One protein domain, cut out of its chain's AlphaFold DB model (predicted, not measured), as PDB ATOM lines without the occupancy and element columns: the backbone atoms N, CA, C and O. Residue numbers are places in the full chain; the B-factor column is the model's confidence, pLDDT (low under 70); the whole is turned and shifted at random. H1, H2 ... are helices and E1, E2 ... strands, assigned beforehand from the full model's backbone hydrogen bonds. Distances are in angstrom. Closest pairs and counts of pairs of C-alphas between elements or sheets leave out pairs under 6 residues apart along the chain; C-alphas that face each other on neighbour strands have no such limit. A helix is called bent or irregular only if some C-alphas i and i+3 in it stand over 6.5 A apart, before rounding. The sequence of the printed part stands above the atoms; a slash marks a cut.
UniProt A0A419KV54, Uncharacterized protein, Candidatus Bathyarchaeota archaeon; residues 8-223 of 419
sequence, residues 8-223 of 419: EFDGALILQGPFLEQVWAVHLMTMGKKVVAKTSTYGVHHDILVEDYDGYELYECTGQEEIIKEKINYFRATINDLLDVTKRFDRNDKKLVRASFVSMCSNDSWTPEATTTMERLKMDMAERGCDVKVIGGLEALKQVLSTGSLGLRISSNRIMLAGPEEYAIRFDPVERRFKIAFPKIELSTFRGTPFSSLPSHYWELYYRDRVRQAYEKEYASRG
ATOM      1  N   GLU A   8     -21.255  12.730 -39.925       95.06
ATOM      2  CA  GLU A   8     -19.856  13.070 -40.133       95.06
ATOM      3  C   GLU A   8     -19.449  14.201 -39.187       95.06
ATOM      4  O   GLU A   8     -20.177  15.180 -39.022       95.06
ATOM      5  N   PHE A   9     -18.274  14.073 -38.572       95.44
ATOM      6  CA  PHE A   9     -17.731  15.118 -37.712       95.44
ATOM      7  C   PHE A   9     -17.247  16.328 -38.522       95.44
ATOM      8  O   PHE A   9     -16.622  16.184 -39.575       95.44
ATOM      9  N   ASP A  10     -17.458  17.522 -37.967       92.69
ATOM     10  CA  ASP A  10     -16.875  18.763 -38.476       92.69
ATOM     11  C   ASP A  10     -15.379  18.835 -38.146       92.69
ATOM     12  O   ASP A  10     -14.937  18.342 -37.107       92.69
ATOM     13  N   GLY A  11     -14.610  19.525 -38.993       90.50
ATOM     14  CA  GLY A  11     -13.153  19.644 -38.857       90.50
ATOM     15  C   GLY A  11     -12.403  18.472 -39.493       90.50
ATOM     16  O   GLY A  11     -12.996  17.662 -40.200       90.50
ATOM     17  N   ALA A  12     -11.089  18.396 -39.300       90.06
ATOM     18  CA  ALA A  12     -10.253  17.321 -39.836       90.06
ATOM     19  C   ALA A  12      -9.070  17.029 -38.906       90.06
ATOM     20  O   ALA A  12      -8.618  17.903 -38.165       90.06
ATOM     21  N   LEU A  13      -8.556  15.803 -38.981       89.75
ATOM     22  CA  LEU A  13      -7.282  15.393 -38.403       89.75
ATOM     23  C   LEU A  13      -6.290  15.180 -39.544       89.75
ATOM     24  O   LEU A  13      -6.588  14.455 -40.491       89.75
ATOM     25  N   ILE A  14      -5.110  15.785 -39.441       87.62
ATOM     26  CA  ILE A  14      -4.039  15.641 -40.430       87.62
ATOM     27  C   ILE A  14      -2.837  15.005 -39.735       87.62
ATOM     28  O   ILE A  14      -2.303  15.554 -38.771       87.62
ATOM     29  N   LEU A  15      -2.405  13.843 -40.225       87.56
ATOM     30  CA  LEU A  15      -1.249  13.119 -39.702       87.56
ATOM     31  C   LEU A  15      -0.109  13.167 -40.725       87.56
ATOM     32  O   LEU A  15      -0.076  12.361 -41.647       87.56
ATOM     33  N   GLN A  16       0.817  14.118 -40.564       86.25
ATOM     34  CA  GLN A  16       1.892  14.374 -41.533       86.25
ATOM     35  C   GLN A  16       3.209  14.826 -40.889       86.25
ATOM     36  O   GLN A  16       3.225  15.341 -39.763       86.25
ATOM     37  N   GLY A  17       4.296  14.700 -41.655       81.25
ATOM     38  CA  GLY A  17       5.635  15.155 -41.285       81.25
ATOM     39  C   GLY A  17       6.143  14.492 -39.996       81.25
ATOM     40  O   GLY A  17       5.794  13.336 -39.735       81.25
ATOM     41  N   PRO A  18       6.857  15.237 -39.131       78.94
ATOM     42  CA  PRO A  18       7.453  14.711 -37.903       78.94
ATOM     43  C   PRO A  18       6.496  13.931 -36.997       78.94
ATOM     44  O   PRO A  18       6.901  13.018 -36.279       78.94
ATOM     45  N   PHE A  19       5.211  14.287 -36.991       83.19
ATOM     46  CA  PHE A  19       4.238  13.587 -36.165       83.19
ATOM     47  C   PHE A  19       3.852  12.214 -36.740       83.19
ATOM     48  O   PHE A  19       3.710  11.248 -35.990       83.19
ATOM     49  N   LEU A  20       3.751  12.092 -38.067       89.38
ATOM     50  CA  LEU A  20       3.571  10.792 -38.714       89.38
ATOM     51  C   LEU A  20       4.796   9.898 -38.485       89.38
ATOM     52  O   LEU A  20       4.623   8.733 -38.138       89.38
ATOM     53  N   GLU A  21       6.007  10.451 -38.591       88.81
ATOM     54  CA  GLU A  21       7.254   9.727 -38.305       88.81
ATOM     55  C   GLU A  21       7.260   9.152 -36.877       88.81
ATOM     56  O   GLU A  21       7.543   7.972 -36.680       88.81
ATOM     57  N   GLN A  22       6.860   9.943 -35.872       87.81
ATOM     58  CA  GLN A  22       6.727   9.474 -34.484       87.81
ATOM     59  C   GLN A  22       5.772   8.286 -34.348       87.81
ATOM     60  O   GLN A  22       6.103   7.262 -33.744       87.81
ATOM     61  N   VAL A  23       4.564   8.434 -34.891       92.56
ATOM     62  CA  VAL A  23       3.505   7.428 -34.788       92.56
ATOM     63  C   VAL A  23       3.901   6.148 -35.527       92.56
ATOM     64  O   VAL A  23       3.632   5.044 -35.040       92.56
ATOM     65  N   TRP A  24       4.567   6.279 -36.675       95.44
ATOM     66  CA  TRP A  24       5.027   5.144 -37.465       95.44
ATOM     67  C   TRP A  24       6.221   4.430 -36.823       95.44
ATOM     68  O   TRP A  24       6.249   3.201 -36.774       95.44
ATOM     69  N   ALA A  25       7.164   5.165 -36.230       92.81
ATOM     70  CA  ALA A  25       8.263   4.572 -35.470       92.81
ATOM     71  C   ALA A  25       7.733   3.720 -34.305       92.81
ATOM     72  O   ALA A  25       8.159   2.579 -34.124       92.81
ATOM     73  N   VAL A  26       6.736   4.215 -33.564       93.12
ATOM     74  CA  VAL A  26       6.103   3.446 -32.478       93.12
ATOM     75  C   VAL A  26       5.295   2.260 -32.993       93.12
ATOM     76  O   VAL A  26       5.298   1.208 -32.349       93.12
ATOM     77  N   HIS A  27       4.652   2.381 -34.155       95.62
ATOM     78  CA  HIS A  27       4.031   1.239 -34.825       95.62
ATOM     79  C   HIS A  27       5.066   0.126 -35.070       95.62
ATOM     80  O   HIS A  27       4.861  -1.009 -34.639       95.62
ATOM     81  N   LEU A  28       6.215   0.463 -35.661       95.12
ATOM     82  CA  LEU A  28       7.299  -0.484 -35.936       95.12
ATOM     83  C   LEU A  28       7.871  -1.098 -34.648       95.12
ATOM     84  O   LEU A  28       8.022  -2.317 -34.564       95.12
ATOM     85  N   MET A  29       8.109  -0.294 -33.608       93.31
ATOM     86  CA  MET A  29       8.562  -0.793 -32.303       93.31
ATOM     87  C   MET A  29       7.550  -1.752 -31.663       93.31
ATOM     88  O   MET A  29       7.939  -2.768 -31.091       93.31
ATOM     89  N   THR A  30       6.249  -1.477 -31.799       92.38
ATOM     90  CA  THR A  30       5.175  -2.364 -31.311       92.38
ATOM     91  C   THR A  30       5.169  -3.703 -32.058       92.38
ATOM     92  O   THR A  30       4.824  -4.733 -31.486       92.38
ATOM     93  N   MET A  31       5.606  -3.707 -33.320       92.62
ATOM     94  CA  MET A  31       5.816  -4.914 -34.127       92.62
ATOM     95  C   MET A  31       7.143  -5.635 -33.814       92.62
ATOM     96  O   MET A  31       7.473  -6.616 -34.476       92.62
ATOM     97  N   GLY A  32       7.912  -5.164 -32.825       90.88
ATOM     98  CA  GLY A  32       9.199  -5.743 -32.429       90.88
ATOM     99  C   GLY A  32      10.373  -5.355 -33.332       90.88
ATOM    100  O   GLY A  32      11.442  -5.954 -33.230       90.88
ATOM    101  N   LYS A  33      10.200  -4.369 -34.220       91.88
ATOM    102  CA  LYS A  33      11.265  -3.898 -35.109       91.88
ATOM    103  C   LYS A  33      12.259  -3.009 -34.357       91.88
ATOM    104  O   LYS A  33      11.874  -2.172 -33.537       91.88
ATOM    105  N   LYS A  34      13.548  -3.151 -34.680       89.00
ATOM    106  CA  LYS A  34      14.629  -2.343 -34.105       89.00
ATOM    107  C   LYS A  34      14.833  -1.070 -34.923       89.00
ATOM    108  O   LYS A  34      15.475  -1.090 -35.970       89.00
ATOM    109  N   VAL A  35      14.292   0.042 -34.433       87.50
ATOM    110  CA  VAL A  35      14.483   1.363 -35.045       87.50
ATOM    111  C   VAL A  35      15.920   1.840 -34.812       87.50
ATOM    112  O   VAL A  35      16.399   1.874 -33.678       87.50
ATOM    113  N   VAL A  36      16.616   2.188 -35.891       81.31
ATOM    114  CA  VAL A  36      18.004   2.658 -35.875       81.31
ATOM    115  C   VAL A  36      18.041   4.135 -35.478       81.31
ATOM    116  O   VAL A  36      17.222   4.939 -35.921       81.31
ATOM    117  N   ALA A  37      19.004   4.519 -34.641       71.44
ATOM    118  CA  ALA A  37      19.206   5.920 -34.283       71.44
ATOM    119  C   ALA A  37      19.762   6.718 -35.478       71.44
ATOM    120  O   ALA A  37      20.699   6.270 -36.138       71.44
ATOM    121  N   LYS A  38      19.260   7.942 -35.717       64.81
ATOM    122  CA  LYS A  38      19.721   8.810 -36.827       64.81
ATOM    123  C   LYS A  38      21.234   9.094 -36.794       64.81
ATOM    124  O   LYS A  38      21.849   9.281 -37.837       64.81
ATOM    125  N   THR A  39      21.871   9.070 -35.622       63.50
ATOM    126  CA  THR A  39      23.333   9.237 -35.487       63.50
ATOM    127  C   THR A  39      24.140   8.105 -36.127       63.50
ATOM    128  O   THR A  39      25.326   8.276 -36.391       63.50
ATOM    129  N   SER A  40      23.519   6.953 -36.380       62.22
ATOM    130  CA  SER A  40      24.178   5.764 -36.922       62.22
ATOM    131  C   SER A  40      24.249   5.738 -38.456       62.22
ATOM    132  O   SER A  40      24.922   4.868 -38.998       62.22
ATOM    133  N   THR A  41      23.615   6.682 -39.167       60.91
ATOM    134  CA  THR A  41      23.560   6.706 -40.646       60.91
ATOM    135  C   THR A  41      24.518   7.709 -41.299       60.91
ATOM    136  O   THR A  41      24.312   8.099 -42.447       60.91
ATOM    137  N   TYR A  42      25.566   8.150 -40.588       63.66
ATOM    138  CA  TYR A  42      26.587   9.094 -41.090       63.66
ATOM    139  C   TYR A  42      26.014  10.373 -41.733       63.66
ATOM    140  O   TYR A  42      26.615  10.950 -42.636       63.66
ATOM    141  N   GLY A  43      24.855  10.831 -41.255       63.75
ATOM    142  CA  GLY A  43      24.232  12.075 -41.710       63.75
ATOM    143  C   GLY A  43      23.323  11.949 -42.934       63.75
ATOM    144  O   GLY A  43      22.830  12.977 -43.392       63.75
ATOM    145  N   VAL A  44      23.044  10.739 -43.445       72.62
ATOM    146  CA  VAL A  44      21.986  10.565 -44.459       72.62
ATOM    147  C   VAL A  44      20.643  10.919 -43.836       72.62
ATOM    148  O   VAL A  44      20.217  10.287 -42.861       72.62
ATOM    149  N   HIS A  45      19.974  11.924 -44.401       73.75
ATOM    150  CA  HIS A  45      18.643  12.307 -43.964       73.75
ATOM    151  C   HIS A  45      17.613  11.293 -44.469       73.75
ATOM    152  O   HIS A  45      17.484  11.065 -45.664       73.75
ATOM    153  N   HIS A  46      16.862  10.714 -43.542       83.06
ATOM    154  CA  HIS A  46      15.807   9.745 -43.797       83.06
ATOM    155  C   HIS A  46      14.807   9.805 -42.641       83.06
ATOM    156  O   HIS A  46      15.155  10.257 -41.540       83.06
ATOM    157  N   ASP A  47      13.591   9.336 -42.889       86.25
ATOM    158  CA  ASP A  47      12.543   9.329 -41.876       86.25
ATOM    159  C   ASP A  47      12.812   8.235 -40.845       86.25
ATOM    160  O   ASP A  47      13.255   8.538 -39.738       86.25
ATOM    161  N   ILE A  48      12.608   6.960 -41.203       90.62
ATOM    162  CA  ILE A  48      12.802   5.834 -40.282       90.62
ATOM    163  C   ILE A  48      13.585   4.715 -40.965       90.62
ATOM    164  O   ILE A  48      13.163   4.179 -41.988       90.62
ATOM    165  N   LEU A  49      14.703   4.313 -40.358       91.06
ATOM    166  CA  LEU A  49      15.447   3.114 -40.732       91.06
ATOM    167  C   LEU A  49      15.290   2.057 -39.644       91.06
ATOM    168  O   LEU A  49      15.419   2.340 -38.452       91.06
ATOM    169  N   VAL A  50      15.027   0.827 -40.059       91.56
ATOM    170  CA  VAL A  50      14.914  -0.336 -39.184       91.56
ATOM    171  C   VAL A  50      15.993  -1.340 -39.546       91.56
ATOM    172  O   VAL A  50      16.256  -1.581 -40.721       91.56
ATOM    173  N   GLU A  51      16.597  -1.943 -38.530       88.88
ATOM    174  CA  GLU A  51      17.482  -3.089 -38.692       88.88
ATOM    175  C   GLU A  51      16.676  -4.383 -38.505       88.88
ATOM    176  O   GLU A  51      16.059  -4.592 -37.459       88.88
ATOM    177  N   ASP A  52      16.700  -5.253 -39.513       85.25
ATOM    178  CA  ASP A  52      16.159  -6.613 -39.463       85.25
ATOM    179  C   ASP A  52      17.291  -7.651 -39.619       85.25
ATOM    180  O   ASP A  52      18.475  -7.312 -39.758       85.25
ATOM    181  N   TYR A  53      16.945  -8.937 -39.560       81.69
ATOM    182  CA  TYR A  53      17.868 -10.047 -39.778       81.69
ATOM    183  C   TYR A  53      18.460 -10.023 -41.196       81.69
ATOM    184  O   TYR A  53      19.679 -10.088 -41.346       81.69
ATOM    185  N   ASP A  54      17.609  -9.848 -42.213       83.69
ATOM    186  CA  ASP A  54      17.991  -9.904 -43.635       83.69
ATOM    187  C   ASP A  54      18.677  -8.625 -44.148       83.69
ATOM    188  O   ASP A  54      19.263  -8.618 -45.232       83.69
ATOM    189  N   GLY A  55      18.596  -7.525 -43.397       89.94
ATOM    190  CA  GLY A  55      19.140  -6.237 -43.806       89.94
ATOM    191  C   GLY A  55      18.416  -5.054 -43.176       89.94
ATOM    192  O   GLY A  55      17.768  -5.182 -42.139       89.94
ATOM    193  N   TYR A  56      18.527  -3.895 -43.817       91.81
ATOM    194  CA  TYR A  56      17.844  -2.673 -43.402       91.81
ATOM    195  C   TYR A  56      16.538  -2.456 -44.175       91.81
ATOM    196  O   TYR A  56      16.457  -2.739 -45.375       91.81
ATOM    197  N   GLU A  57      15.542  -1.892 -43.493       94.62
ATOM    198  CA  GLU A  57      14.277  -1.442 -44.076       94.62
ATOM    199  C   GLU A  57      14.109   0.071 -43.879       94.62
ATOM    200  O   GLU A  57      14.129   0.560 -42.749       94.62
ATOM    201  N   LEU A  58      13.930   0.809 -44.974       95.19
ATOM    202  CA  LEU A  58      13.595   2.235 -44.964       95.19
ATOM    203  C   LEU A  58      12.073   2.415 -44.967       95.19
ATOM    204  O   LEU A  58      11.377   1.748 -45.733       95.19
ATOM    205  N   TYR A  59      11.572   3.365 -44.184       96.25
ATOM    206  CA  TYR A  59      10.201   3.861 -44.259       96.25
ATOM    207  C   TYR A  59      10.222   5.374 -44.453       96.25
ATOM    208  O   TYR A  59      10.606   6.093 -43.536       96.25
ATOM    209  N   GLU A  60       9.794   5.826 -45.628       94.69
ATOM    210  CA  GLU A  60       9.561   7.240 -45.942       94.69
ATOM    211  C   GLU A  60       8.090   7.564 -45.682       94.69
ATOM    212  O   GLU A  60       7.207   6.879 -46.203       94.69
ATOM    213  N   CYS A  61       7.811   8.570 -44.862       93.44
ATOM    214  CA  CYS A  61       6.494   8.858 -44.322       93.44
ATOM    215  C   CYS A  61       5.918  10.151 -44.893       93.44
ATOM    216  O   CYS A  61       6.452  11.236 -44.706       93.44
ATOM    217  N   THR A  62       4.728  10.076 -45.487       91.94
ATOM    218  CA  THR A  62       4.012  11.269 -45.929       91.94
ATOM    219  C   THR A  62       2.548  11.281 -45.551       91.94
ATOM    220  O   THR A  62       1.841  10.314 -45.773       91.94
ATOM    221  N   GLY A  63       2.068  12.423 -45.060       87.88
ATOM    222  CA  GLY A  63       0.638  12.722 -44.937       87.88
ATOM    223  C   GLY A  63       0.239  13.988 -45.680       87.88
ATOM    224  O   GLY A  63      -0.628  14.720 -45.214       87.88
ATOM    225  N   GLN A  64       0.927  14.302 -46.778       87.12
ATOM    226  CA  GLN A  64       0.635  15.511 -47.536       87.12
ATOM    227  C   GLN A  64      -0.699  15.421 -48.263       87.12
ATOM    228  O   GLN A  64      -1.136  14.348 -48.668       87.12
ATOM    229  N   GLU A  65      -1.305  16.586 -48.469       89.00
ATOM    230  CA  GLU A  65      -2.550  16.720 -49.215       89.00
ATOM    231  C   GLU A  65      -2.414  16.226 -50.667       89.00
ATOM    232  O   GLU A  65      -3.336  15.602 -51.191       89.00
ATOM    233  N   GLU A  66      -1.256  16.445 -51.292       93.50
ATOM    234  CA  GLU A  66      -0.950  16.009 -52.653       93.50
ATOM    235  C   GLU A  66       0.421  15.322 -52.711       93.50
ATOM    236  O   GLU A  66       1.391  15.775 -52.101       93.50
ATOM    237  N   ILE A  67       0.501  14.219 -53.456       94.12
ATOM    238  CA  ILE A  67       1.721  13.460 -53.720       94.12
ATOM    239  C   ILE A  67       2.113  13.685 -55.178       94.12
ATOM    240  O   ILE A  67       1.468  13.204 -56.117       94.12
ATOM    241  N   ILE A  68       3.208  14.422 -55.345       94.81
ATOM    242  CA  ILE A  68       3.772  14.837 -56.632       94.81
ATOM    243  C   ILE A  68       5.036  14.042 -56.982       94.81
ATOM    244  O   ILE A  68       5.620  13.342 -56.150       94.81
ATOM    245  N   LYS A  69       5.467  14.136 -58.240       95.56
ATOM    246  CA  LYS A  69       6.618  13.401 -58.781       95.56
ATOM    247  C   LYS A  69       7.923  13.719 -58.046       95.56
ATOM    248  O   LYS A  69       8.743  12.828 -57.832       95.56
ATOM    249  N   GLU A  70       8.118  14.973 -57.663       93.12
ATOM    250  CA  GLU A  70       9.308  15.492 -56.983       93.12
ATOM    251  C   GLU A  70       9.560  14.732 -55.682       93.12
ATOM    252  O   GLU A  70      10.692  14.353 -55.392       93.12
ATOM    253  N   LYS A  71       8.485  14.407 -54.967       91.56
ATOM    254  CA  LYS A  71       8.530  13.628 -53.739       91.56
ATOM    255  C   LYS A  71       9.007  12.195 -53.966       91.56
ATOM    256  O   LYS A  71       9.824  11.671 -53.216       91.56
ATOM    257  N   ILE A  72       8.539  11.566 -55.042       96.25
ATOM    258  CA  ILE A  72       8.979  10.215 -55.406       96.25
ATOM    259  C   ILE A  72      10.453  10.227 -55.834       96.25
ATOM    260  O   ILE A  72      11.202   9.300 -55.523       96.25
ATOM    261  N   ASN A  73      10.899  11.296 -56.501       94.00
ATOM    262  CA  ASN A  73      12.311  11.481 -56.839       94.00
ATOM    263  C   ASN A  73      13.180  11.703 -55.594       94.00
ATOM    264  O   ASN A  73      14.290  11.178 -55.545       94.00
ATOM    265  N   TYR A  74      12.682  12.437 -54.597       91.62
ATOM    266  CA  TYR A  74      13.359  12.593 -53.312       91.62
ATOM    267  C   TYR A  74      13.511  11.239 -52.608       91.62
ATOM    268  O   TYR A  74      14.628  10.837 -52.293       91.62
ATOM    269  N   PHE A  75      12.428  10.462 -52.506       94.88
ATOM    270  CA  PHE A  75      12.475   9.105 -51.953       94.88
ATOM    271  C   PHE A  75      13.476   8.205 -52.697       94.88
ATOM    272  O   PHE A  75      14.270   7.495 -52.080       94.88
ATOM    273  N   ARG A  76      13.509   8.278 -54.035       95.62
ATOM    274  CA  ARG A  76      14.518   7.594 -54.858       95.62
ATOM    275  C   ARG A  76      15.947   7.999 -54.484       95.62
ATOM    276  O   ARG A  76      16.815   7.129 -54.439       95.62
ATOM    277  N   ALA A  77      16.211   9.290 -54.291       93.12
ATOM    278  CA  ALA A  77      17.536   9.779 -53.915       93.12
ATOM    279  C   ALA A  77      17.956   9.201 -52.556       93.12
ATOM    280  O   ALA A  77      19.014   8.582 -52.472       93.12
ATOM    281  N   THR A  78      17.067   9.256 -51.559       92.12
ATOM    282  CA  THR A  78      17.284   8.673 -50.226       92.12
ATOM    283  C   THR A  78      17.610   7.178 -50.287       92.12
ATOM    284  O   THR A  78      18.535   6.717 -49.619       92.12
ATOM    285  N   ILE A  79      16.895   6.403 -51.114       94.62
ATOM    286  CA  ILE A  79      17.183   4.971 -51.310       94.62
ATOM    287  C   ILE A  79      18.601   4.765 -51.855       94.62
ATOM    288  O   ILE A  79      19.326   3.908 -51.350       94.62
ATOM    289  N   ASN A  80      19.008   5.531 -52.871       92.44
ATOM    290  CA  ASN A  80      20.347   5.401 -53.456       92.44
ATOM    291  C   ASN A  80      21.445   5.755 -52.445       92.44
ATOM    292  O   ASN A  80      22.409   5.001 -52.316       92.44
ATOM    293  N   ASP A  81      21.263   6.835 -51.683       90.06
ATOM    294  CA  ASP A  81      22.207   7.242 -50.640       90.06
ATOM    295  C   ASP A  81      22.348   6.152 -49.571       90.06
ATOM    296  O   ASP A  81      23.460   5.784 -49.183       90.06
ATOM    297  N   LEU A  82      21.236   5.558 -49.128       89.38
ATOM    298  CA  LEU A  82      21.260   4.471 -48.150       89.38
ATOM    299  C   LEU A  82      21.838   3.169 -48.714       89.38
ATOM    300  O   LEU A  82      22.532   2.464 -47.981       89.38
ATOM    301  N   LEU A  83      21.615   2.843 -49.990       88.94
ATOM    302  CA  LEU A  83      22.262   1.698 -50.647       88.94
ATOM    303  C   LEU A  83      23.788   1.837 -50.663       88.94
ATOM    304  O   LEU A  83      24.491   0.836 -50.515       88.94
ATOM    305  N   ASP A  84      24.301   3.054 -50.828       85.38
ATOM    306  CA  ASP A  84      25.738   3.320 -50.814       85.38
ATOM    307  C   ASP A  84      26.308   3.360 -49.399       85.38
ATOM    308  O   ASP A  84      27.392   2.828 -49.151       85.38
ATOM    309  N   VAL A  85      25.586   3.973 -48.460       82.19
ATOM    310  CA  VAL A  85      26.051   4.146 -47.084       82.19
ATOM    311  C   VAL A  85      25.997   2.811 -46.337       82.19
ATOM    312  O   VAL A  85      27.012   2.431 -45.763       82.19
ATOM    313  N   THR A  86      24.915   2.024 -46.431       78.50
ATOM    314  CA  THR A  86      24.804   0.705 -45.750       78.50
ATOM    315  C   THR A  86      25.924  -0.268 -46.119       78.50
ATOM    316  O   THR A  86      26.475  -0.921 -45.237       78.50
ATOM    317  N   LYS A  87      26.370  -0.272 -47.383       75.38
ATOM    318  CA  LYS A  87      27.535  -1.059 -47.833       75.38
ATOM    319  C   LYS A  87      28.849  -0.685 -47.143       75.38
ATOM    320  O   LYS A  87      29.771  -1.492 -47.124       75.38
ATOM    321  N   ARG A  88      28.989   0.551 -46.651       70.00
ATOM    322  CA  ARG A  88      30.262   1.079 -46.134       70.00
ATOM    323  C   ARG A  88      30.462   0.849 -44.641       70.00
ATOM    324  O   ARG A  88      31.609   0.893 -44.205       70.00
ATOM    325  N   PHE A  89      29.401   0.658 -43.852       70.00
ATOM    326  CA  PHE A  89      29.528   0.663 -42.387       70.00
ATOM    327  C   PHE A  89      29.045  -0.592 -41.666       70.00
ATOM    328  O   PHE A  89      29.418  -0.762 -40.503       70.00
ATOM    329  N   ASP A  90      28.253  -1.468 -42.289       63.03
ATOM    330  CA  ASP A  90      27.855  -2.692 -41.600       63.03
ATOM    331  C   ASP A  90      28.937  -3.767 -41.731       63.03
ATOM    332  O   ASP A  90      29.201  -4.291 -42.810       63.03
ATOM    333  N   ARG A  91      29.565  -4.115 -40.602       59.91
ATOM    334  CA  ARG A  91      30.570  -5.187 -40.520       59.91
ATOM    335  C   ARG A  91      29.984  -6.577 -40.795       59.91
ATOM    336  O   ARG A  91      30.752  -7.520 -40.940       59.91
ATOM    337  N   ASN A  92      28.656  -6.696 -40.838       65.12
ATOM    338  CA  ASN A  92      27.925  -7.933 -41.097       65.12
ATOM    339  C   ASN A  92      27.349  -8.006 -42.527       65.12
ATOM    340  O   ASN A  92      26.446  -8.807 -42.758       65.12
ATOM    341  N   ASP A  93      27.800  -7.153 -43.460       73.06
ATOM    342  CA  ASP A  93      27.343  -7.109 -44.864       73.06
ATOM    343  C   ASP A  93      25.824  -6.892 -45.054       73.06
ATOM    344  O   ASP A  93      25.259  -7.175 -46.118       73.06
ATOM    345  N   LYS A  94      25.129  -6.351 -44.045       83.75
ATOM    346  CA  LYS A  94      23.712  -5.999 -44.190       83.75
ATOM    347  C   LYS A  94      23.556  -4.834 -45.160       83.75
ATOM    348  O   LYS A  94      24.194  -3.791 -45.036       83.75
ATOM    349  N   LYS A  95      22.630  -4.997 -46.097       88.31
ATOM    350  CA  LYS A  95      22.270  -4.001 -47.111       88.31
ATOM    351  C   LYS A  95      20.844  -3.507 -46.904       88.31
ATOM    352  O   LYS A  95      20.054  -4.153 -46.218       88.31
ATOM    353  N   LEU A  96      20.496  -2.388 -47.528       91.31
ATOM    354  CA  LEU A  96      19.094  -2.001 -47.672       91.31
ATOM    355  C   LEU A  96      18.372  -3.040 -48.547       91.31
ATOM    356  O   LEU A  96      18.722  -3.218 -49.712       91.31
ATOM    357  N   VAL A  97      17.393  -3.739 -47.972       93.56
ATOM    358  CA  VAL A  97      16.630  -4.801 -48.655       93.56
ATOM    359  C   VAL A  97      15.210  -4.374 -49.004       93.56
ATOM    360  O   VAL A  97      14.615  -4.929 -49.929       93.56
ATOM    361  N   ARG A  98      14.663  -3.387 -48.286       96.12
ATOM    362  CA  ARG A  98      13.312  -2.874 -48.517       96.12
ATOM    363  C   ARG A  98      13.239  -1.370 -48.297       96.12
ATOM    364  O   ARG A  98      13.844  -0.843 -47.368       96.12
ATOM    365  N   ALA A  99      12.426  -0.704 -49.108       97.12
ATOM    366  CA  ALA A  99      12.054   0.690 -48.927       97.12
ATOM    367  C   ALA A  99      10.532   0.844 -49.066       97.12
ATOM    368  O   ALA A  99       9.950   0.568 -50.112       97.12
ATOM    369  N   SER A 100       9.870   1.267 -47.997       97.81
ATOM    370  CA  SER A 100       8.421   1.451 -47.948       97.81
ATOM    371  C   SER A 100       8.080   2.933 -47.998       97.81
ATOM    372  O   SER A 100       8.543   3.707 -47.168       97.81
ATOM    373  N   PHE A 101       7.233   3.315 -48.943       97.31
ATOM    374  CA  PHE A 101       6.624   4.633 -49.008       97.31
ATOM    375  C   PHE A 101       5.277   4.595 -48.278       97.31
ATOM    376  O   PHE A 101       4.306   4.006 -48.765       97.31
ATOM    377  N   VAL A 102       5.234   5.168 -47.082       97.56
ATOM    378  CA  VAL A 102       4.062   5.216 -46.207       97.56
ATOM    379  C   VAL A 102       3.247   6.454 -46.544       97.56
ATOM    380  O   VAL A 102       3.635   7.578 -46.240       97.56
ATOM    381  N   SER A 103       2.094   6.240 -47.161       95.38
ATOM    382  CA  SER A 103       1.160   7.284 -47.562       95.38
ATOM    383  C   SER A 103       0.025   7.341 -46.546       95.38
ATOM    384  O   SER A 103      -0.766   6.416 -46.475       95.38
ATOM    385  N   MET A 104      -0.081   8.418 -45.774       95.62
ATOM    386  CA  MET A 104      -1.162   8.734 -44.832       95.62
ATOM    387  C   MET A 104      -2.164   9.705 -45.476       95.62
ATOM    388  O   MET A 104      -2.489  10.765 -44.946       95.62
ATOM    389  N   CYS A 105      -2.614   9.357 -46.675       94.00
ATOM    390  CA  CYS A 105      -3.599  10.106 -47.448       94.00
ATOM    391  C   CYS A 105      -4.367   9.143 -48.360       94.00
ATOM    392  O   CYS A 105      -3.872   8.061 -48.692       94.00
ATOM    393  N   SER A 106      -5.581   9.505 -48.761       93.94
ATOM    394  CA  SER A 106      -6.375   8.726 -49.704       93.94
ATOM    395  C   SER A 106      -5.811   8.781 -51.127       93.94
ATOM    396  O   SER A 106      -4.902   9.545 -51.455       93.94
ATOM    397  N   ASN A 107      -6.324   7.898 -51.986       92.00
ATOM    398  CA  ASN A 107      -5.797   7.697 -53.338       92.00
ATOM    399  C   ASN A 107      -5.935   8.942 -54.232       92.00
ATOM    400  O   ASN A 107      -5.144   9.116 -55.151       92.00
ATOM    401  N   ASP A 108      -6.903   9.817 -53.956       93.56
ATOM    402  CA  ASP A 108      -7.121  11.098 -54.643       93.56
ATOM    403  C   ASP A 108      -6.027  12.146 -54.367       93.56
ATOM    404  O   ASP A 108      -5.985  13.166 -55.051       93.56
ATOM    405  N   SER A 109      -5.122  11.900 -53.413       94.75
ATOM    406  CA  SER A 109      -3.910  12.710 -53.226       94.75
ATOM    407  C   SER A 109      -2.820  12.425 -54.260       94.75
ATOM    408  O   SER A 109      -1.907  13.231 -54.404       94.75
ATOM    409  N   TRP A 110      -2.852  11.288 -54.961       96.19
ATOM    410  CA  TRP A 110      -1.779  10.900 -55.878       96.19
ATOM    411  C   TRP A 110      -1.983  11.495 -57.267       96.19
ATOM    412  O   TRP A 110      -2.974  11.207 -57.941       96.19
ATOM    413  N   THR A 111      -1.003  12.257 -57.752       96.38
ATOM    414  CA  THR A 111      -1.028  12.695 -59.151       96.38
ATOM    415  C   THR A 111      -0.745  11.520 -60.103       96.38
ATOM    416  O   THR A 111      -0.022  10.574 -59.747       96.38
ATOM    417  N   PRO A 112      -1.257  11.556 -61.351       96.94
ATOM    418  CA  PRO A 112      -0.946  10.535 -62.357       96.94
ATOM    419  C   PRO A 112       0.564  10.386 -62.612       96.94
ATOM    420  O   PRO A 112       1.079   9.278 -62.807       96.94
ATOM    421  N   GLU A 113       1.293  11.502 -62.565       97.12
ATOM    422  CA  GLU A 113       2.744  11.540 -62.750       97.12
ATOM    423  C   GLU A 113       3.496  10.895 -61.581       97.12
ATOM    424  O   GLU A 113       4.427  10.117 -61.813       97.12
ATOM    425  N   ALA A 114       3.081  11.159 -60.337       96.88
ATOM    426  CA  ALA A 114       3.657  10.518 -59.157       96.88
ATOM    427  C   ALA A 114       3.434   9.003 -59.175       96.88
ATOM    428  O   ALA A 114       4.368   8.241 -58.932       96.88
ATOM    429  N   THR A 115       2.228   8.568 -59.554       96.81
ATOM    430  CA  THR A 115       1.876   7.146 -59.683       96.81
ATOM    431  C   THR A 115       2.786   6.451 -60.696       96.81
ATOM    432  O   THR A 115       3.436   5.455 -60.383       96.81
ATOM    433  N   THR A 116       2.927   7.032 -61.891       97.69
ATOM    434  CA  THR A 116       3.802   6.498 -62.947       97.69
ATOM    435  C   THR A 116       5.271   6.469 -62.512       97.69
ATOM    436  O   THR A 116       6.001   5.523 -62.814       97.69
ATOM    437  N   THR A 117       5.721   7.498 -61.794       97.88
ATOM    438  CA  THR A 117       7.102   7.596 -61.297       97.88
ATOM    439  C   THR A 117       7.384   6.552 -60.214       97.88
ATOM    440  O   THR A 117       8.457   5.949 -60.224       97.88
ATOM    441  N   MET A 118       6.421   6.283 -59.328       97.88
ATOM    442  CA  MET A 118       6.532   5.257 -58.289       97.88
ATOM    443  C   MET A 118       6.631   3.850 -58.888       97.88
ATOM    444  O   MET A 118       7.477   3.069 -58.464       97.88
ATOM    445  N   GLU A 119       5.838   3.527 -59.913       97.44
ATOM    446  CA  GLU A 119       5.928   2.216 -60.575       97.44
ATOM    447  C   GLU A 119       7.289   1.998 -61.253       97.44
ATOM    448  O   GLU A 119       7.895   0.936 -61.107       97.44
ATOM    449  N   ARG A 120       7.845   3.031 -61.904       97.00
ATOM    450  CA  ARG A 120       9.218   2.973 -62.439       97.00
ATOM    451  C   ARG A 120      10.259   2.801 -61.334       97.00
ATOM    452  O   ARG A 120      11.201   2.034 -61.493       97.00
ATOM    453  N   LEU A 121      10.093   3.493 -60.204       97.69
ATOM    454  CA  LEU A 121      10.984   3.342 -59.054       97.69
ATOM    455  C   LEU A 121      11.003   1.897 -58.539       97.69
ATOM    456  O   LEU A 121      12.086   1.380 -58.274       97.69
ATOM    457  N   LYS A 122       9.837   1.247 -58.435       97.62
ATOM    458  CA  LYS A 122       9.738  -0.155 -58.005       97.62
ATOM    459  C   LYS A 122      10.518  -1.098 -58.916       97.62
ATOM    460  O   LYS A 122      11.270  -1.926 -58.411       97.62
ATOM    461  N   MET A 123      10.374  -0.945 -60.233       95.81
ATOM    462  CA  MET A 123      11.097  -1.763 -61.212       95.81
ATOM    463  C   MET A 123      12.615  -1.564 -61.101       95.81
ATOM    464  O   MET A 123      13.348  -2.529 -60.894       95.81
ATOM    465  N   ASP A 124      13.075  -0.311 -61.136       95.88
ATOM    466  CA  ASP A 124      14.506   0.015 -61.137       95.88
ATOM    467  C   ASP A 124      15.218  -0.411 -59.837       95.88
ATOM    468  O   ASP A 124      16.404  -0.746 -59.853       95.88
ATOM    469  N   MET A 125      14.534  -0.367 -58.687       95.38
ATOM    470  CA  MET A 125      15.120  -0.776 -57.401       95.38
ATOM    471  C   MET A 125      15.107  -2.292 -57.197       95.38
ATOM    472  O   MET A 125      16.043  -2.821 -56.590       95.38
ATOM    473  N   ALA A 126      14.120  -3.002 -57.751       93.19
ATOM    474  CA  ALA A 126      14.083  -4.462 -57.708       93.19
ATOM    475  C   ALA A 126      15.319  -5.072 -58.395       93.19
ATOM    476  O   ALA A 126      15.934  -5.989 -57.849       93.19
ATOM    477  N   GLU A 127      15.760  -4.501 -59.523       90.69
ATOM    478  CA  GLU A 127      17.004  -4.892 -60.211       90.69
ATOM    479  C   GLU A 127      18.262  -4.685 -59.350       90.69
ATOM    480  O   GLU A 127      19.261  -5.386 -59.506       90.69
ATOM    481  N   ARG A 128      18.211  -3.747 -58.398       89.12
ATOM    482  CA  ARG A 128      19.296  -3.447 -57.448       89.12
ATOM    483  C   ARG A 128      19.188  -4.250 -56.147       89.12
ATOM    484  O   ARG A 128      19.995  -4.048 -55.240       89.12
ATOM    485  N   GLY A 129      18.219  -5.162 -56.054       89.19
ATOM    486  CA  GLY A 129      17.989  -6.007 -54.884       89.19
ATOM    487  C   GLY A 129      17.323  -5.292 -53.707       89.19
ATOM    488  O   GLY A 129      17.482  -5.753 -52.577       89.19
ATOM    489  N   CYS A 130      16.607  -4.189 -53.958       93.81
ATOM    490  CA  CYS A 130      15.811  -3.468 -52.964       93.81
ATOM    491  C   CYS A 130      14.327  -3.493 -53.356       93.81
ATOM    492  O   CYS A 130      13.927  -2.929 -54.372       93.81
ATOM    493  N   ASP A 131      13.499  -4.120 -52.525       96.38
ATOM    494  CA  ASP A 131      12.051  -4.204 -52.719       96.38
ATOM    495  C   ASP A 131      11.374  -2.885 -52.317       96.38
ATOM    496  O   ASP A 131      11.464  -2.462 -51.162       96.38
ATOM    497  N   VAL A 132      10.707  -2.212 -53.258       97.75
ATOM    498  CA  VAL A 132       9.999  -0.953 -52.984       97.75
ATOM    499  C   VAL A 132       8.502  -1.204 -52.860       97.75
ATOM    500  O   VAL A 132       7.868  -1.725 -53.780       97.75
ATOM    501  N   LYS A 133       7.903  -0.773 -51.746       97.19
ATOM    502  CA  LYS A 133       6.464  -0.926 -51.479       97.19
ATOM    503  C   LYS A 133       5.789   0.405 -51.216       97.19
ATOM    504  O   LYS A 133       6.406   1.332 -50.711       97.19
ATOM    505  N   VAL A 134       4.493   0.467 -51.506       97.38
ATOM    506  CA  VAL A 134       3.625   1.564 -51.071       97.38
ATOM    507  C   VAL A 134       2.669   1.018 -50.024       97.38
ATOM    508  O   VAL A 134       1.970   0.037 -50.280       97.38
ATOM    509  N   ILE A 135       2.632   1.657 -48.859       97.69
ATOM    510  CA  ILE A 135       1.612   1.421 -47.839       97.69
ATOM    511  C   ILE A 135       0.601   2.558 -47.983       97.69
ATOM    512  O   ILE A 135       0.895   3.696 -47.632       97.69
ATOM    513  N   GLY A 136      -0.554   2.266 -48.587       95.81
ATOM    514  CA  GLY A 136      -1.572   3.275 -48.900       95.81
ATOM    515  C   GLY A 136      -2.309   3.807 -47.666       95.81
ATOM    516  O   GLY A 136      -2.330   3.146 -46.629       95.81
ATOM    517  N   GLY A 137      -2.990   4.952 -47.816       96.12
ATOM    518  CA  GLY A 137      -3.670   5.699 -46.743       96.12
ATOM    519  C   GLY A 137      -4.431   4.857 -45.746       96.12
ATOM    520  O   GLY A 137      -4.180   4.900 -44.544       96.12
ATOM    521  N   LEU A 138      -5.395   4.098 -46.254       95.69
ATOM    522  CA  LEU A 138      -6.314   3.337 -45.419       95.69
ATOM    523  C   LEU A 138      -5.604   2.223 -44.646       95.69
ATOM    524  O   LEU A 138      -5.901   2.001 -43.474       95.69
ATOM    525  N   GLU A 139      -4.641   1.562 -45.288       97.12
ATOM    526  CA  GLU A 139      -3.834   0.519 -44.663       97.12
ATOM    527  C   GLU A 139      -2.891   1.116 -43.613       97.12
ATOM    528  O   GLU A 139      -2.841   0.630 -42.486       97.12
ATOM    529  N   ALA A 140      -2.218   2.225 -43.934       97.38
ATOM    530  CA  ALA A 140      -1.360   2.942 -42.999       97.38
ATOM    531  C   ALA A 140      -2.149   3.400 -41.759       97.38
ATOM    532  O   ALA A 140      -1.740   3.134 -40.627       97.38
ATOM    533  N   LEU A 141      -3.318   4.020 -41.959       97.69
ATOM    534  CA  LEU A 141      -4.203   4.463 -40.880       97.69
ATOM    535  C   LEU A 141      -4.668   3.281 -40.016       97.69
ATOM    536  O   LEU A 141      -4.627   3.347 -38.786       97.69
ATOM    537  N   LYS A 142      -5.059   2.168 -40.643       97.56
ATOM    538  CA  LYS A 142      -5.457   0.946 -39.936       97.56
ATOM    539  C   LYS A 142      -4.312   0.375 -39.102       97.56
ATOM    540  O   LYS A 142      -4.562  -0.031 -37.967       97.56
ATOM    541  N   GLN A 143      -3.081   0.358 -39.611       97.25
ATOM    542  CA  GLN A 143      -1.907  -0.157 -38.895       97.25
ATOM    543  C   GLN A 143      -1.583   0.668 -37.641       97.25
ATOM    544  O   GLN A 143      -1.437   0.101 -36.550       97.25
ATOM    545  N   VAL A 144      -1.550   2.000 -37.754       96.69
ATOM    546  CA  VAL A 144      -1.249   2.879 -36.608       96.69
ATOM    547  C   VAL A 144      -2.367   2.890 -35.564       96.69
ATOM    548  O   VAL A 144      -2.096   2.924 -34.362       96.69
ATOM    549  N   LEU A 145      -3.630   2.772 -35.994       97.06
ATOM    550  CA  LEU A 145      -4.761   2.604 -35.082       97.06
ATOM    551  C   LEU A 145      -4.708   1.241 -34.384       97.06
ATOM    552  O   LEU A 145      -4.804   1.180 -33.163       97.06
ATOM    553  N   SER A 146      -4.520   0.148 -35.129       96.38
ATOM    554  CA  SER A 146      -4.605  -1.228 -34.603       96.38
ATOM    555  C   SER A 146      -3.470  -1.592 -33.652       96.38
ATOM    556  O   SER A 146      -3.631  -2.474 -32.811       96.38
ATOM    557  N   THR A 147      -2.322  -0.931 -33.776       95.38
ATOM    558  CA  THR A 147      -1.196  -1.096 -32.844       95.38
ATOM    559  C   THR A 147      -1.281  -0.170 -31.632       95.38
ATOM    560  O   THR A 147      -0.518  -0.334 -30.683       95.38
ATOM    561  N   GLY A 148      -2.217   0.786 -31.631       94.56
ATOM    562  CA  GLY A 148      -2.334   1.799 -30.584       94.56
ATOM    563  C   GLY A 148      -1.222   2.852 -30.617       94.56
ATOM    564  O   GLY A 148      -1.066   3.599 -29.646       94.56
ATOM    565  N   SER A 149      -0.440   2.932 -31.702       94.56
ATOM    566  CA  SER A 149       0.618   3.937 -31.841       94.56
ATOM    567  C   SER A 149       0.043   5.342 -32.030       94.56
ATOM    568  O   SER A 149       0.572   6.302 -31.465       94.56
ATOM    569  N   LEU A 150      -1.092   5.457 -32.729       93.56
ATOM    570  CA  LEU A 150      -1.865   6.692 -32.831       93.56
ATOM    571  C   LEU A 150      -2.837   6.815 -31.650       93.56
ATOM    572  O   LEU A 150      -3.659   5.926 -31.418       93.56
ATOM    573  N   GLY A 151      -2.738   7.917 -30.905       93.50
ATOM    574  CA  GLY A 151      -3.651   8.238 -29.810       93.50
ATOM    575  C   GLY A 151      -4.650   9.327 -30.186       93.50
ATOM    576  O   GLY A 151      -4.420  10.109 -31.108       93.50
ATOM    577  N   LEU A 152      -5.742   9.395 -29.428       93.88
ATOM    578  CA  LEU A 152      -6.733  10.464 -29.489       93.88
ATOM    579  C   LEU A 152      -6.903  11.088 -28.116       93.88
ATOM    580  O   LEU A 152      -6.905  10.398 -27.096       93.88
ATOM    581  N   ARG A 153      -7.111  12.393 -28.090       89.38
ATOM    582  CA  ARG A 153      -7.416  13.134 -26.870       89.38
ATOM    583  C   ARG A 153      -8.554  14.098 -27.128       89.38
ATOM    584  O   ARG A 153      -8.792  14.476 -28.273       89.38
ATOM    585  N   ILE A 154      -9.221  14.505 -26.061       89.19
ATOM    586  CA  ILE A 154     -10.241  15.540 -26.123       89.19
ATOM    587  C   ILE A 154      -9.718  16.763 -25.380       89.19
ATOM    588  O   ILE A 154      -9.280  16.657 -24.236       89.19
ATOM    589  N   SER A 155      -9.739  17.911 -26.049       83.44
ATOM    590  CA  SER A 155      -9.438  19.215 -25.459       83.44
ATOM    591  C   SER A 155     -10.660  20.102 -25.638       83.44
ATOM    592  O   SER A 155     -11.088  20.339 -26.770       83.44
ATOM    593  N   SER A 156     -11.253  20.558 -24.532       80.50
ATOM    594  CA  SER A 156     -12.606  21.131 -24.538       80.50
ATOM    595  C   SER A 156     -13.576  20.122 -25.167       80.50
ATOM    596  O   SER A 156     -13.673  19.026 -24.628       80.50
ATOM    597  N   ASN A 157     -14.210  20.406 -26.311       87.00
ATOM    598  CA  ASN A 157     -15.085  19.477 -27.048       87.00
ATOM    599  C   ASN A 157     -14.488  18.969 -28.378       87.00
ATOM    600  O   ASN A 157     -15.230  18.494 -29.243       87.00
ATOM    601  N   ARG A 158     -13.171  19.110 -28.576       89.81
ATOM    602  CA  ARG A 158     -12.497  18.740 -29.828       89.81
ATOM    603  C   ARG A 158     -11.658  17.494 -29.653       89.81
ATOM    604  O   ARG A 158     -10.826  17.420 -28.751       89.81
ATOM    605  N   ILE A 159     -11.848  16.538 -30.551       92.19
ATOM    606  CA  ILE A 159     -11.024  15.339 -30.672       92.19
ATOM    607  C   ILE A 159      -9.788  15.703 -31.485       92.19
ATOM    608  O   ILE A 159      -9.893  16.224 -32.593       92.19
ATOM    609  N   MET A 160      -8.618  15.403 -30.942       89.06
ATOM    610  CA  MET A 160      -7.326  15.718 -31.540       89.06
ATOM    611  C   MET A 160      -6.437  14.479 -31.525       89.06
ATOM    612  O   MET A 160      -6.624  13.576 -30.703       89.06
ATOM    613  N   LEU A 161      -5.456  14.442 -32.422       89.12
ATOM    614  CA  LEU A 161      -4.433  13.404 -32.400       89.12
ATOM    615  C   LEU A 161      -3.489  13.613 -31.208       89.12
ATOM    616  O   LEU A 161      -3.227  14.747 -30.803       89.12
ATOM    617  N   ALA A 162      -2.988  12.510 -30.662       86.88
ATOM    618  CA  ALA A 162      -2.071  12.498 -29.532       86.88
ATOM    619  C   ALA A 162      -0.797  11.701 -29.855       86.88
ATOM    620  O   ALA A 162      -0.855  10.574 -30.366       86.88
ATOM    621  N   GLY A 163       0.342  12.303 -29.508       83.12
ATOM    622  CA  GLY A 163       1.698  11.760 -29.576       83.12
ATOM    623  C   GLY A 163       1.871  10.460 -28.803       83.12
ATOM    624  O   GLY A 163       1.155  10.249 -27.829       83.12
ATOM    625  N   PRO A 164       2.819   9.577 -29.163       85.31
ATOM    626  CA  PRO A 164       3.056   8.336 -28.424       85.31
ATOM    627  C   PRO A 164       3.406   8.514 -26.937       85.31
ATOM    628  O   PRO A 164       3.120   7.630 -26.135       85.31
ATOM    629  N   GLU A 165       3.975   9.657 -26.550       83.56
ATOM    630  CA  GLU A 165       4.275   9.980 -25.147       83.56
ATOM    631  C   GLU A 165       3.076  10.523 -24.361       83.56
ATOM    632  O   GLU A 165       3.178  10.749 -23.157       83.56
ATOM    633  N   GLU A 166       1.938  10.743 -25.016       83.94
ATOM    634  CA  GLU A 166       0.730  11.256 -24.378       83.94
ATOM    635  C   GLU A 166      -0.160  10.103 -23.894       83.94
ATOM    636  O   GLU A 166      -0.443   9.144 -24.629       83.94
ATOM    637  N   TYR A 167      -0.641  10.225 -22.653       88.69
ATOM    638  CA  TYR A 167      -1.677   9.356 -22.104       88.69
ATOM    639  C   TYR A 167      -3.008   9.688 -22.787       88.69
ATOM    640  O   TYR A 167      -3.555  10.772 -22.599       88.69
ATOM    641  N   ALA A 168      -3.494   8.782 -23.635       93.19
ATOM    642  CA  ALA A 168      -4.526   9.090 -24.625       93.19
ATOM    643  C   ALA A 168      -5.423   7.877 -24.906       93.19
ATOM    644  O   ALA A 168      -5.082   6.745 -24.564       93.19
ATOM    645  N   ILE A 169      -6.566   8.097 -25.557       97.06
ATOM    646  CA  ILE A 169      -7.435   7.027 -26.059       97.06
ATOM    647  C   ILE A 169      -6.711   6.298 -27.195       97.06
ATOM    648  O   ILE A 169      -6.399   6.893 -28.225       97.06
ATOM    649  N   ARG A 170      -6.449   5.003 -27.013       97.12
ATOM    650  CA  ARG A 170      -5.721   4.135 -27.950       97.12
ATOM    651  C   ARG A 170      -6.381   2.774 -28.030       97.12
ATOM    652  O   ARG A 170      -6.931   2.296 -27.038       97.12
ATOM    653  N   PHE A 171      -6.290   2.122 -29.182       97.31
ATOM    654  CA  PHE A 171      -6.648   0.712 -29.276       97.31
ATOM    655  C   PHE A 171      -5.572  -0.142 -28.601       97.31
ATOM    656  O   PHE A 171      -4.391  -0.036 -28.914       97.31
ATOM    657  N   ASP A 172      -5.980  -0.998 -27.672       95.94
ATOM    658  CA  ASP A 172      -5.110  -2.007 -27.087       95.94
ATOM    659  C   ASP A 172      -5.200  -3.295 -27.926       95.94
ATOM    660  O   ASP A 172      -6.258  -3.930 -27.924       95.94
ATOM    661  N   PRO A 173      -4.124  -3.732 -28.607       92.00
ATOM    662  CA  PRO A 173      -4.162  -4.932 -29.447       92.00
ATOM    663  C   PRO A 173      -4.351  -6.243 -28.665       92.00
ATOM    664  O   PRO A 173      -4.823  -7.233 -29.226       92.00
ATOM    665  N   VAL A 174      -4.021  -6.268 -27.369       92.25
ATOM    666  CA  VAL A 174      -4.176  -7.446 -26.497       92.25
ATOM    667  C   VAL A 174      -5.602  -7.530 -25.966       92.25
ATOM    668  O   VAL A 174      -6.237  -8.576 -26.068       92.25
ATOM    669  N   GLU A 175      -6.128  -6.426 -25.430       94.44
ATOM    670  CA  GLU A 175      -7.509  -6.373 -24.923       94.44
ATOM    671  C   GLU A 175      -8.545  -6.205 -26.048       94.44
ATOM    672  O   GLU A 175      -9.744  -6.386 -25.830       94.44
ATOM    673  N   ARG A 176      -8.087  -5.865 -27.258       95.06
ATOM    674  CA  ARG A 176      -8.883  -5.662 -28.476       95.06
ATOM    675  C   ARG A 176     -10.009  -4.648 -28.280       95.06
ATOM    676  O   ARG A 176     -11.157  -4.874 -28.681       95.06
ATOM    677  N   ARG A 177      -9.686  -3.537 -27.618       96.69
ATOM    678  CA  ARG A 177     -10.600  -2.426 -27.324       96.69
ATOM    679  C   ARG A 177      -9.832  -1.119 -27.172       96.69
ATOM    680  O   ARG A 177      -8.666  -1.128 -26.787       96.69
ATOM    681  N   PHE A 178     -10.498  -0.006 -27.435       98.00
ATOM    682  CA  PHE A 178     -10.013   1.317 -27.084       98.00
ATOM    683  C   PHE A 178     -10.039   1.518 -25.567       98.00
ATOM    684  O   PHE A 178     -11.025   1.168 -24.909       98.00
ATOM    685  N   LYS A 179      -8.973   2.100 -25.019       97.06
ATOM    686  CA  LYS A 179      -8.856   2.531 -23.622       97.06
ATOM    687  C   LYS A 179      -7.926   3.736 -23.520       97.06
ATOM    688  O   LYS A 179      -7.176   4.007 -24.453       97.06
ATOM    689  N   ILE A 180      -7.950   4.439 -22.393       95.69
ATOM    690  CA  ILE A 180      -6.963   5.489 -22.121       95.69
ATOM    691  C   ILE A 180      -5.687   4.812 -21.619       95.69
ATOM    692  O   ILE A 180      -5.727   4.101 -20.617       95.69
ATOM    693  N   ALA A 181      -4.589   4.949 -22.359       94.62
ATOM    694  CA  ALA A 181      -3.318   4.304 -22.053       94.62
ATOM    695  C   ALA A 181      -2.136   4.978 -22.768       94.62
ATOM    696  O   ALA A 181      -2.300   5.798 -23.674       94.62
ATOM    697  N   PHE A 182      -0.928   4.570 -22.387       92.50
ATOM    698  CA  PHE A 182       0.263   4.700 -23.226       92.50
ATOM    699  C   PHE A 182       0.305   3.576 -24.279       92.50
ATOM    700  O   PHE A 182      -0.333   2.532 -24.080       92.50
ATOM    701  N   PRO A 183       1.038   3.748 -25.396       91.81
ATOM    702  CA  PRO A 183       1.299   2.651 -26.325       91.81
ATOM    703  C   PRO A 183       2.067   1.517 -25.625       91.81
ATOM    704  O   PRO A 183       2.809   1.747 -24.668       91.81
ATOM    705  N   LYS A 184       1.906   0.279 -26.107       89.81
ATOM    706  CA  LYS A 184       2.525  -0.925 -25.521       89.81
ATOM    707  C   LYS A 184       3.985  -1.097 -25.941       89.81
ATOM    708  O   LYS A 184       4.360  -2.110 -26.523       89.81
ATOM    709  N   ILE A 185       4.792  -0.096 -25.626       88.38
ATOM    710  CA  ILE A 185       6.233  -0.075 -25.851       88.38
ATOM    711  C   ILE A 185       6.954   0.386 -24.587       88.38
ATOM    712  O   ILE A 185       6.367   1.006 -23.698       88.38
ATOM    713  N   GLU A 186       8.252   0.117 -24.520       85.44
ATOM    714  CA  GLU A 186       9.106   0.697 -23.495       85.44
ATOM    715  C   GLU A 186       9.393   2.171 -23.837       85.44
ATOM    716  O   GLU A 186      10.190   2.481 -24.726       85.44
ATOM    717  N   LEU A 187       8.716   3.099 -23.152       84.31
ATOM    718  CA  LEU A 187       8.829   4.534 -23.442       84.31
ATOM    719  C   LEU A 187      10.253   5.079 -23.247       84.31
ATOM    720  O   LEU A 187      10.637   6.000 -23.960       84.31
ATOM    721  N   SER A 188      11.056   4.517 -22.337       82.25
ATOM    722  CA  SER A 188      12.486   4.853 -22.190       82.25
ATOM    723  C   SER A 188      13.264   4.598 -23.477       82.25
ATOM    724  O   SER A 188      14.047   5.447 -23.897       82.25
ATOM    725  N   THR A 189      13.003   3.472 -24.136       80.50
ATOM    726  CA  THR A 189      13.637   3.127 -25.410       80.50
ATOM    727  C   THR A 189      13.198   4.086 -26.514       80.50
ATOM    728  O   THR A 189      14.042   4.579 -27.258       80.50
ATOM    729  N   PHE A 190      11.910   4.447 -26.578       82.62
ATOM    730  CA  PHE A 190      11.432   5.457 -27.534       82.62
ATOM    731  C   PHE A 190      12.040   6.842 -27.281       82.62
ATOM    732  O   PHE A 190      12.445   7.507 -28.232       82.62
ATOM    733  N   ARG A 191      12.192   7.252 -26.017       79.44
ATOM    734  CA  ARG A 191      12.875   8.498 -25.617       79.44
ATOM    735  C   ARG A 191      14.346   8.555 -26.016       79.44
ATOM    736  O   ARG A 191      14.893   9.636 -26.190       79.44
ATOM    737  N   GLY A 192      14.985   7.401 -26.187       71.31
ATOM    738  CA  GLY A 192      16.328   7.308 -26.757       71.31
ATOM    739  C   GLY A 192      16.376   7.538 -28.272       71.31
ATOM    740  O   GLY A 192      17.464   7.657 -28.834       71.31
ATOM    741  N   THR A 193      15.226   7.595 -28.950       72.69
ATOM    742  CA  THR A 193      15.140   7.825 -30.397       72.69
ATOM    743  C   THR A 193      14.969   9.315 -30.714       72.69
ATOM    744  O   THR A 193      14.340  10.040 -29.936       72.69
ATOM    745  N   PRO A 194      15.439   9.784 -31.886       66.31
ATOM    746  CA  PRO A 194      15.240  11.171 -32.315       66.31
ATOM    747  C   PRO A 194      13.759  11.545 -32.464       66.31
ATOM    748  O   PRO A 194      13.414  12.719 -32.377       66.31
ATOM    749  N   PHE A 195      12.876  10.558 -32.641       70.81
ATOM    750  CA  PHE A 195      11.442  10.784 -32.788       70.81
ATOM    751  C   PHE A 195      10.799  11.313 -31.505       70.81
ATOM    752  O   PHE A 195       9.870  12.105 -31.579       70.81
ATOM    753  N   SER A 196      11.319  10.963 -30.329       60.34
ATOM    754  CA  SER A 196      10.810  11.495 -29.056       60.34
ATOM    755  C   SER A 196      11.020  13.000 -28.871       60.34
ATOM    756  O   SER A 196      10.337  13.631 -28.076       60.34
ATOM    757  N   SER A 197      11.971  13.588 -29.602       57.19
ATOM    758  CA  SER A 197      12.253  15.028 -29.559       57.19
ATOM    759  C   SER A 197      11.404  15.828 -30.549       57.19
ATOM    760  O   SER A 197      11.500  17.055 -30.594       57.19
ATOM    761  N   LEU A 198      10.602  15.145 -31.370       59.25
ATOM    762  CA  LEU A 198       9.671  15.781 -32.288       59.25
ATOM    763  C   LEU A 198       8.425  16.234 -31.505       59.25
ATOM    764  O   LEU A 198       8.063  15.605 -30.511       59.25
ATOM    765  N   PRO A 199       7.758  17.328 -31.910       54.81
ATOM    766  CA  PRO A 199       6.692  17.905 -31.103       54.81
ATOM    767  C   PRO A 199       5.554  16.908 -30.897       54.81
ATOM    768  O   PRO A 199       5.010  16.363 -31.862       54.81
ATOM    769  N   SER A 200       5.168  16.730 -29.638       53.59
ATOM    770  CA  SER A 200       3.819  16.314 -29.270       53.59
ATOM    771  C   SER A 200       2.957  17.568 -29.111       53.59
ATOM    772  O   SER A 200       3.469  18.686 -29.006       53.59
ATOM    773  N   HIS A 201       1.633  17.419 -29.093       50.69
ATOM    774  CA  HIS A 201       0.715  18.561 -29.060       50.69
ATOM    775  C   HIS A 201       0.970  19.505 -27.856       50.69
ATOM    776  O   HIS A 201       0.594  20.676 -27.882       50.69
ATOM    777  N   TYR A 202       1.648  19.052 -26.800       47.53
ATOM    778  CA  TYR A 202       1.923  19.861 -25.608       47.53
ATOM    779  C   TYR A 202       3.023  20.934 -25.766       47.53
ATOM    780  O   TYR A 202       3.469  21.520 -24.786       47.53
ATOM    781  N   TRP A 203       3.478  21.228 -26.978       51.16
ATOM    782  CA  TRP A 203       4.433  22.311 -27.194       51.16
ATOM    783  C   TRP A 203       3.623  23.593 -27.415       51.16
ATOM    784  O   TRP A 203       2.883  23.693 -28.392       51.16
ATOM    785  N   GLU A 204       3.704  24.538 -26.467       52.47
ATOM    786  CA  GLU A 204       3.014  25.837 -26.515       52.47
ATOM    787  C   GLU A 204       3.085  26.464 -27.918       52.47
ATOM    788  O   GLU A 204       4.054  26.244 -28.650       52.47
ATOM    789  N   LEU A 205       2.103  27.301 -28.285       54.44
ATOM    790  CA  LEU A 205       2.064  28.013 -29.578       54.44
ATOM    791  C   LEU A 205       3.436  28.609 -29.969       54.44
ATOM    792  O   LEU A 205       3.823  28.565 -31.135       54.44
ATOM    793  N   TYR A 206       4.199  29.077 -28.977       52.69
ATOM    794  CA  TYR A 206       5.576  29.551 -29.108       52.69
ATOM    795  C   TYR A 206       6.569  28.496 -29.636       52.69
ATOM    796  O   TYR A 206       7.294  28.742 -30.602       52.69
ATOM    797  N   TYR A 207       6.612  27.312 -29.025       55.78
ATOM    798  CA  TYR A 207       7.495  26.221 -29.436       55.78
ATOM    799  C   TYR A 207       7.101  25.665 -30.804       55.78
ATOM    800  O   TYR A 207       7.977  25.387 -31.624       55.78
ATOM    801  N   ARG A 208       5.796  25.582 -31.090       61.22
ATOM    802  CA  ARG A 208       5.281  25.219 -32.415       61.22
ATOM    803  C   ARG A 208       5.824  26.144 -33.497       61.22
ATOM    804  O   ARG A 208       6.327  25.661 -34.505       61.22
ATOM    805  N   ASP A 209       5.739  27.458 -33.299       66.12
ATOM    806  CA  ASP A 209       6.183  28.424 -34.304       66.12
ATOM    807  C   ASP A 209       7.701  28.338 -34.532       66.12
ATOM    808  O   ASP A 209       8.158  28.436 -35.670       66.12
ATOM    809  N   ARG A 210       8.483  28.063 -33.477       66.88
ATOM    810  CA  ARG A 210       9.931  27.814 -33.577       66.88
ATOM    811  C   ARG A 210      10.263  26.529 -34.326       66.88
ATOM    812  O   ARG A 210      11.131  26.552 -35.192       66.88
ATOM    813  N   VAL A 211       9.570  25.432 -34.027       65.12
ATOM    814  CA  VAL A 211       9.738  24.165 -34.749       65.12
ATOM    815  C   VAL A 211       9.338  24.338 -36.209       65.12
ATOM    816  O   VAL A 211      10.104  23.962 -37.091       65.12
ATOM    817  N   ARG A 212       8.187  24.962 -36.488       69.00
ATOM    818  CA  ARG A 212       7.762  25.244 -37.862       69.00
ATOM    819  C   ARG A 212       8.842  26.036 -38.592       69.00
ATOM    820  O   ARG A 212       9.282  25.587 -39.633       69.00
ATOM    821  N   GLN A 213       9.351  27.128 -38.022       73.19
ATOM    822  CA  GLN A 213      10.445  27.902 -38.628       73.19
ATOM    823  C   GLN A 213      11.717  27.075 -38.880       73.19
ATOM    824  O   GLN A 213      12.394  27.299 -39.884       73.19
ATOM    825  N   ALA A 214      12.055  26.148 -37.979       72.19
ATOM    826  CA  ALA A 214      13.239  25.303 -38.108       72.19
ATOM    827  C   ALA A 214      13.105  24.276 -39.246       72.19
ATOM    828  O   ALA A 214      14.051  24.100 -40.010       72.19
ATOM    829  N   TYR A 215      11.934  23.650 -39.389       72.81
ATOM    830  CA  TYR A 215      11.710  22.554 -40.340       72.81
ATOM    831  C   TYR A 215      11.050  22.990 -41.658       72.81
ATOM    832  O   TYR A 215      11.159  22.289 -42.656       72.81
ATOM    833  N   GLU A 216      10.391  24.148 -41.720       75.94
ATOM    834  CA  GLU A 216       9.610  24.587 -42.888       75.94
ATOM    835  C   GLU A 216      10.449  24.649 -44.166       75.94
ATOM    836  O   GLU A 216      10.017  24.141 -45.196       75.94
ATOM    837  N   LYS A 217      11.670  25.197 -44.105       76.62
ATOM    838  CA  LYS A 217      12.572  25.246 -45.271       76.62
ATOM    839  C   LYS A 217      13.014  23.858 -45.721       76.62
ATOM    840  O   LYS A 217      13.071  23.589 -46.918       76.62
ATOM    841  N   GLU A 218      13.342  23.003 -44.759       74.81
ATOM    842  CA  GLU A 218      13.802  21.640 -45.003       74.81
ATOM    843  C   GLU A 218      12.705  20.824 -45.687       74.81
ATOM    844  O   GLU A 218      12.911  20.295 -46.778       74.81
ATOM    845  N   TYR A 219      11.507  20.806 -45.113       72.44
ATOM    846  CA  TYR A 219      10.375  20.077 -45.664       72.44
ATOM    847  C   TYR A 219       9.881  20.686 -46.982       72.44
ATOM    848  O   TYR A 219       9.652  19.955 -47.940       72.44
ATOM    849  N   ALA A 220       9.826  22.016 -47.113       74.81
ATOM    850  CA  ALA A 220       9.489  22.653 -48.390       74.81
ATOM    851  C   ALA A 220      10.455  22.248 -49.518       74.81
ATOM    852  O   ALA A 220      10.013  22.018 -50.642       74.81
ATOM    853  N   SER A 221      11.755  22.087 -49.228       73.88
ATOM    854  CA  SER A 221      12.746  21.640 -50.223       73.88
ATOM    855  C   SER A 221      12.521  20.208 -50.730       73.88
ATOM    856  O   SER A 221      12.966  19.871 -51.825       73.88
ATOM    857  N   ARG A 222      11.774  19.390 -49.977       71.12
ATOM    858  CA  ARG A 222      11.354  18.026 -50.345       71.12
ATOM    859  C   ARG A 222      10.028  17.990 -51.111       71.12
ATOM    860  O   ARG A 222       9.528  16.917 -51.434       71.12
ATOM    861  N   GLY A 223       9.434  19.156 -51.376       67.00
ATOM    862  CA  GLY A 223       8.052  19.260 -51.840       67.00
ATOM    863  C   GLY A 223       7.036  18.988 -50.728       67.00
ATOM    864  O   GLY A 223       5.885  18.683 -51.024       67.00
TER     865      GLY A 223
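AT A GLANCE: This is residues 8 to 223 of the 419 residues of an uncharacterized protein of Candidatus Bathyarchaeota archaeon (UniProt A0A419KV54). A twisted four-stranded sheet, E1 to E4, is the middle layer of three, with H3 and H4 side by side over one face and H1 and H5 over the other. Two small strand hairpins, E5 with E6 and E7 with E8, lie past H5 toward one end of the longest axis; short H7 packs on H1, and H8 is set off from the other helices. The printed part has 216 residues with eight named helices and eight named strands, in the order H1 H2 E1 E2 H3 E3 H4 E4 H5 E5 E6 E7 E8 H6 H7 H8, of mixed class. It is compact, with a radius of gyration of the C-alphas of 17.4 A and spans of 52 by 39 by 36 A.

HOW THE PARTS SIT: H1, residues 18 to 30, is on the mixed sheet of E1 (48 to 51), E2 (56 to 62), E3 (96 to 103) and E4 (131 to 135), in that order, at a height of 8.7 A. H2, residues 38 to 41, is only just not on it, with 4 pairs of C-alphas within 10 A. E1 and E2 are an antiparallel hairpin, with N 50 and O 57 2.8 A apart. E2 and E3 are parallel, N 60 and O 100 at 2.9 A, as are E3 and E4, N 101 and O 133 at 2.8 A. H3, residues 69 to 89, and H4, residues 112 to 126, make right-handed crossovers in two strand-helix-strand units, parallel neighbour strands joined through a helix. Residues 69 to 76 of H3 touch H4, closest at C-alphas 69 and 114, 4.1 A, at a shallow tilt of 19 degrees, the same way. On the opposite face H5, residues 137 to 146, stands up from the sheet and touches H1, C-alphas 144 and 27 being closest at 5.8 A. The antiparallel hairpins E5 (151 to 155) with E6 (158 to 162) and E7 (168 to 172) with E8 (177 to 181) have N 153 and O 160 at 2.9 A and N 170 and O 179 at 2.8 A. H6, residues 187 to 191, is close to H1 but not clearly touching, at 7.5 A between C-alphas 190 and 26; H7, residues 194 to 197, touches H1, C-alphas 195 and 22 being closest at 5.2 A. H8, residues 205 to 221, touches no helix. Every O i to N i+4 pair is within hydrogen-bond range in H1, H4, H5 and H6, against 14 of 17 in H3 and 11 of 13 in H8; H2 and H7 are too short for one.

IN THESE COORDINATES: H1 begins at C-alpha 18, (7.453, 14.711, -37.903), and is 18.4 A long; H3 is 30.9 A, E3 20.2 A and H4 21.7 A. H8, 24.1 A, ends at C-alpha 221, (12.746, 21.640, -50.223); it is irregular, with C-alphas 214 and 217 7.2 A apart.

THE WHOLE: The C-alphas farthest apart, of Glu 8 and Arg 91, are 53.6 A apart. The printed part has no cut and no long link. Its mean pLDDT is 86.0; residues 38 to 43, 90 to 92, 194, 196 to 212 and 223 are under 70.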